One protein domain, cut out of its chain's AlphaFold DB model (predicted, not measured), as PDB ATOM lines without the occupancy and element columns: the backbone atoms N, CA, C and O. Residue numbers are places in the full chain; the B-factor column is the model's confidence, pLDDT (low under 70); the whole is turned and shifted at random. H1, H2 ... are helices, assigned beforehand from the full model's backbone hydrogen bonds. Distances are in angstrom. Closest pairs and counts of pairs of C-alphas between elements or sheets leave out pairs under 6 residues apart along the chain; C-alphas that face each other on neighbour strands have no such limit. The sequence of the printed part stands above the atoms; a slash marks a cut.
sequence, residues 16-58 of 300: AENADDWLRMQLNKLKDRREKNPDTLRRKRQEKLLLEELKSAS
ATOM      1  N   ALA A  16       1.125 -23.213 -14.107       57.28
ATOM      2  CA  ALA A  16      -0.052 -23.549 -14.908       57.28
ATOM      3  C   ALA A  16      -1.330 -23.746 -14.073       57.28
ATOM      4  O   ALA A  16      -2.420 -23.531 -14.600       57.28
ATOM      5  N   GLU A  17      -1.221 -24.107 -12.787       63.72
ATOM      6  CA  GLU A  17      -2.391 -24.271 -11.910       63.72
ATOM      7  C   GLU A  17      -3.009 -22.928 -11.493       63.72
ATOM      8  O   GLU A  17      -4.204 -22.868 -11.205       63.72
ATOM      9  N   ASN A  18      -2.230 -21.838 -11.499       69.50
ATOM     10  CA  ASN A  18      -2.686 -20.530 -11.030       69.50
ATOM     11  C   ASN A  18      -2.294 -19.392 -11.992       69.50
ATOM     12  O   ASN A  18      -1.292 -18.698 -11.810       69.50
ATOM     13  N   ALA A  19      -3.121 -19.161 -13.020       73.31
ATOM     14  CA  ALA A  19      -2.897 -18.137 -14.053       73.31
ATOM     15  C   ALA A  19      -2.674 -16.710 -13.494       73.31
ATOM     16  O   ALA A  19      -1.990 -15.886 -14.115       73.31
ATOM     17  N   ASP A  20      -3.201 -16.430 -12.300       82.38
ATOM     18  CA  ASP A  20      -2.993 -15.181 -11.566       82.38
ATOM     19  C   ASP A  20      -1.528 -14.940 -11.175       82.38
ATOM     20  O   ASP A  20      -1.082 -13.789 -11.175       82.38
ATOM     21  N   ASP A  21      -0.744 -15.981 -10.885       81.25
ATOM     22  CA  ASP A  21       0.666 -15.819 -10.517       81.25
ATOM     23  C   ASP A  21       1.543 -15.510 -11.735       81.25
ATOM     24  O   ASP A  21       2.430 -14.651 -11.655       81.25
ATOM     25  N   TRP A  22       1.210 -16.052 -12.912       81.50
ATOM     26  CA  TRP A  22       1.802 -15.596 -14.172       81.50
ATOM     27  C   TRP A  22       1.488 -14.114 -14.435       81.50
ATOM     28  O   TRP A  22       2.398 -13.338 -14.752       81.50
ATOM     29  N   LEU A  23       0.233 -13.683 -14.241       87.69
ATOM     30  CA  LEU A  23      -0.163 -12.275 -14.374       87.69
ATOM     31  C   LEU A  23       0.586 -11.373 -13.381       87.69
ATOM     32  O   LEU A  23       1.097 -10.318 -13.772       87.69
ATOM     33  N   ARG A  24       0.724 -11.794 -12.117       88.06
ATOM     34  CA  ARG A  24       1.504 -11.091 -11.082       88.06
ATOM     35  C   ARG A  24       2.979 -10.992 -11.454       88.06
ATOM     36  O   ARG A  24       3.562  -9.914 -11.320       88.06
ATOM     37  N   MET A  25       3.576 -12.061 -11.982       87.00
ATOM     38  CA  MET A  25       4.957 -12.053 -12.465       87.00
ATOM     39  C   MET A  25       5.135 -11.087 -13.646       87.00
ATOM     40  O   MET A  25       6.080 -10.295 -13.636       87.00
ATOM     41  N   GLN A  26       4.225 -11.068 -14.631       89.50
ATOM     42  CA  GLN A  26       4.290 -10.086 -15.725       89.50
ATOM     43  C   GLN A  26       4.102  -8.649 -15.219       89.50
ATOM     44  O   GLN A  26       4.837  -7.751 -15.637       89.50
ATOM     45  N   LEU A  27       3.175  -8.417 -14.284       93.81
ATOM     46  CA  LEU A  27       2.951  -7.105 -13.673       93.81
ATOM     47  C   LEU A  27       4.202  -6.615 -12.929       93.81
ATOM     48  O   LEU A  27       4.614  -5.469 -13.110       93.81
ATOM     49  N   ASN A  28       4.840  -7.479 -12.136       93.06
ATOM     50  CA  ASN A  28       6.080  -7.161 -11.432       93.06
ATOM     51  C   ASN A  28       7.227  -6.909 -12.418       93.06
ATOM     52  O   ASN A  28       7.895  -5.886 -12.315       93.06
ATOM     53  N   LYS A  29       7.377  -7.727 -13.466       92.88
ATOM     54  CA  LYS A  29       8.352  -7.502 -14.547       92.88
ATOM     55  C   LYS A  29       8.140  -6.163 -15.270       92.88
ATOM     56  O   LYS A  29       9.109  -5.506 -15.652       92.88
ATOM     57  N   LEU A  30       6.891  -5.723 -15.448       93.50
ATOM     58  CA  LEU A  30       6.561  -4.406 -16.005       93.50
ATOM     59  C   LEU A  30       6.839  -3.256 -15.021       93.50
ATOM     60  O   LEU A  30       7.331  -2.211 -15.454       93.50
ATOM     61  N   LYS A  31       6.575  -3.438 -13.718       91.38
ATOM     62  CA  LYS A  31       6.950  -2.484 -12.658       91.38
ATOM     63  C   LYS A  31       8.467  -2.304 -12.609       91.38
ATOM     64  O   LYS A  31       8.935  -1.182 -12.768       91.38
ATOM     65  N   ASP A  32       9.219  -3.399 -12.536       91.62
ATOM     66  CA  ASP A  32      10.683  -3.437 -12.579       91.62
ATOM     67  C   ASP A  32      11.253  -2.687 -13.785       91.62
ATOM     68  O   ASP A  32      12.169  -1.876 -13.653       91.62
ATOM     69  N   ARG A  33      10.698  -2.926 -14.981       90.38
ATOM     70  CA  ARG A  33      11.115  -2.228 -16.208       90.38
ATOM     71  C   ARG A  33      10.775  -0.737 -16.202       90.38
ATOM     72  O   ARG A  33      11.509   0.040 -16.808       90.38
ATOM     73  N   ARG A  34       9.677  -0.330 -15.559       90.56
ATOM     74  CA  ARG A  34       9.293   1.083 -15.391       90.56
ATOM     75  C   ARG A  34      10.181   1.782 -14.363       90.56
ATOM     76  O   ARG A  34      10.536   2.944 -14.557       90.56
ATOM     77  N   GLU A  35      10.531   1.088 -13.287       86.44
ATOM     78  CA  GLU A  35      11.400   1.607 -12.239       86.44
ATOM     79  C   GLU A  35      12.846   1.727 -12.709       86.44
ATOM     80  O   GLU A  35      13.447   2.766 -12.492       86.44
ATOM     81  N   LYS A  36      13.375   0.735 -13.434       90.12
ATOM     82  CA  LYS A  36      14.735   0.748 -14.006       90.12
ATOM     83  C   LYS A  36      14.859   1.608 -15.278       90.12
ATOM     84  O   LYS A  36      15.887   1.567 -15.949       90.12
ATOM     85  N   ASN A  37      13.825   2.369 -15.649       91.88
ATOM     86  CA  ASN A  37      13.849   3.214 -16.841       91.88
ATOM     87  C   ASN A  37      14.731   4.466 -16.592       91.88
ATOM     88  O   ASN A  37      14.469   5.224 -15.657       91.88
ATOM     89  N   PRO A  38      15.752   4.743 -17.425       91.06
ATOM     90  CA  PRO A  38      16.666   5.864 -17.193       91.06
ATOM     91  C   PRO A  38      15.978   7.239 -17.233       91.06
ATOM     92  O   PRO A  38      16.417   8.153 -16.537       91.06
ATOM     93  N   ASP A  39      14.879   7.403 -17.980       91.31
ATOM     94  CA  ASP A  39      14.088   8.638 -17.977       91.31
ATOM     95  C   ASP A  39      13.300   8.822 -16.676       91.31
ATOM     96  O   ASP A  39      13.166   9.953 -16.203       91.31
ATOM     97  N   THR A  40      12.801   7.740 -16.062       91.38
ATOM     98  CA  THR A  40      12.101   7.833 -14.769       91.38
ATOM     99  C   THR A  40      13.088   8.086 -13.633       91.38
ATOM    100  O   THR A  40      12.799   8.927 -12.783       91.38
ATOM    101  N   LEU A  41      14.288   7.483 -13.659       92.62
ATOM    102  CA  LEU A  41      15.381   7.839 -12.743       92.62
ATOM    103  C   LEU A  41      15.811   9.301 -12.908       92.62
ATOM    104  O   LEU A  41      15.953  10.006 -11.908       92.62
ATOM    105  N   ARG A  42      16.009   9.776 -14.148       93.31
ATOM    106  CA  ARG A  42      16.393  11.172 -14.406       93.31
ATOM    107  C   ARG A  42      15.325  12.133 -13.888       93.31
ATOM    108  O   ARG A  42      15.679  13.078 -13.188       93.31
ATOM    109  N   ARG A  43      14.042  11.854 -14.152       94.88
ATOM    110  CA  ARG A  43      12.921  12.654 -13.637       94.88
ATOM    111  C   ARG A  43      12.876  12.655 -12.110       94.88
ATOM    112  O   ARG A  43      12.898  13.736 -11.543       94.88
ATOM    113  N   LYS A  44      12.918  11.487 -11.450       94.94
ATOM    114  CA  LYS A  44      12.961  11.379  -9.974       94.94
ATOM    115  C   LYS A  44      14.146  12.156  -9.375       94.94
ATOM    116  O   LYS A  44      14.010  12.770  -8.324       94.94
ATOM    117  N   ARG A  45      15.316  12.158 -10.033       95.44
ATOM    118  CA  ARG A  45      16.489  12.943  -9.599       95.44
ATOM    119  C   ARG A  45      16.260  14.452  -9.746       95.44
ATOM    120  O   ARG A  45      16.582  15.190  -8.823       95.44
ATOM    121  N   GLN A  46      15.724  14.899 -10.882       96.38
ATOM    122  CA  GLN A  46      15.395  16.311 -11.127       96.38
ATOM    123  C   GLN A  46      14.324  16.816 -10.152       96.38
ATOM    124  O   GLN A  46      14.483  17.875  -9.561       96.38
ATOM    125  N   GLU A  47      13.279  16.020  -9.934       95.19
ATOM    126  CA  GLU A  47      12.214  16.263  -8.962       95.19
ATOM    127  C   GLU A  47      12.757  16.356  -7.532       95.19
ATOM    128  O   GLU A  47      12.439  17.309  -6.830       95.19
ATOM    129  N   LYS A  48      13.642  15.436  -7.115       96.88
ATOM    130  CA  LYS A  48      14.295  15.516  -5.800       96.88
ATOM    131  C   LYS A  48      15.058  16.834  -5.627       96.88
ATOM    132  O   LYS A  48      14.897  17.471  -4.594       96.88
ATOM    133  N   LEU A  49      15.861  17.233  -6.617       95.62
ATOM    134  CA  LEU A  49      16.626  18.484  -6.562       95.62
ATOM    135  C   LEU A  49      15.706  19.712  -6.504       95.62
ATOM    136  O   LEU A  49      15.949  20.604  -5.703       95.62
ATOM    137  N   LEU A  50      14.619  19.726  -7.280       96.00
ATOM    138  CA  LEU A  50      13.617  20.793  -7.234       96.00
ATOM    139  C   LEU A  50      12.922  20.869  -5.866       96.00
ATOM    140  O   LEU A  50      12.721  21.954  -5.335       96.00
ATOM    141  N   LEU A  51      12.567  19.728  -5.268       94.69
ATOM    142  CA  LEU A  51      11.979  19.678  -3.925       94.69
ATOM    143  C   LEU A  51      12.979  20.103  -2.840       94.69
ATOM    144  O   LEU A  51      12.578  20.704  -1.848       94.69
ATOM    145  N   GLU A  52      14.266  19.818  -3.024       92.69
ATOM    146  CA  GLU A  52      15.352  20.247  -2.140       92.69
ATOM    147  C   GLU A  52      15.596  21.761  -2.243       92.69
ATOM    148  O   GLU A  52      15.670  22.432  -1.217       92.69
ATOM    149  N   GLU A  53      15.596  22.326  -3.454       90.12
ATOM    150  CA  GLU A  53      15.631  23.773  -3.698       90.12
ATOM    151  C   GLU A  53      14.404  24.473  -3.097       90.12
ATOM    152  O   GLU A  53      14.550  25.428  -2.334       90.12
ATOM    153  N   LEU A  54      13.194  23.968  -3.364       89.62
ATOM    154  CA  LEU A  54      11.955  24.516  -2.809       89.62
ATOM    155  C   LEU A  54      11.916  24.421  -1.283       89.62
ATOM    156  O   LEU A  54      11.479  25.378  -0.649       89.62
ATOM    157  N   LYS A  55      12.407  23.326  -0.686       92.31
ATOM    158  CA  LYS A  55      12.518  23.168   0.772       92.31
ATOM    159  C   LYS A  55      13.545  24.129   1.369       92.31
ATOM    160  O   LYS A  55      13.288  24.711   2.418       92.31
ATOM    161  N   SER A  56      14.687  24.328   0.718       81.88
ATOM    162  CA  SER A  56      15.695  25.302   1.151       81.88
ATOM    163  C   SER A  56      15.174  26.733   1.025       81.88
ATOM    164  O   SER A  56      15.320  27.525   1.951       81.88
ATOM    165  N   ALA A  57      14.469  27.055  -0.062       79.25
ATOM    166  CA  ALA A  57      13.841  28.353  -0.275       79.25
ATOM    167  C   ALA A  57      12.606  28.580   0.615       79.25
ATOM    168  O   ALA A  57      12.283  29.729   0.914       79.25
ATOM    169  N   SER A  58      11.888  27.532   1.035       76.25
ATOM    170  CA  SER A  58      10.800  27.642   2.013       76.25
ATOM    171  C   SER A  58      11.351  27.765   3.427       76.25
ATOM    172  O   SER A  58      10.873  28.608   4.166       76.25
TER     173      SER A  58
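Overview. This is residues 16 to 58 of the 300 residues of an uncharacterized protein of Syphacia muris (UniProt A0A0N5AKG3). Two long helices, H1 then H2, meet near their ends at a short corner and open into a wide V, with no part folded back on another. The outline is a thin, extended rod spanning 56 by 19 by 6 A, with a radius of gyration of the C-alphas of 17.2 A. The printed part has 43 residues with two named helices and no named strand, and its class is all helix.

Along the chain. Start at Ala 16 and find C-alpha 19 at (-2.897, -18.137, -14.053); from there H1, residues 19 to 35, runs 24.4 A. Next find C-alpha 38 at (16.666, 5.864, -17.193), where H2, residues 38 to 58, begins; it runs 29.6 A to C-alpha 58 at (10.800, 27.642, 2.013).

Arrangement. Look at the tight link of two residues between H1 and H2. The helices are close but not clearly touching; their closest C-alphas, those of Arg 34 and Thr 40, are 7.3 A apart. They run the same way at a steep tilt of 59 degrees. In H1 and H2 every O i to N i+4 pair is within hydrogen-bond range.

Size, cuts and confidence. The C-alphas farthest apart, those of Glu 17 and Ala 57, are 56.3 A apart. The printed part has no cut. Look for low confidence at residues 16 to 18, with pLDDT under 70; the mean of the printed part is 88.1.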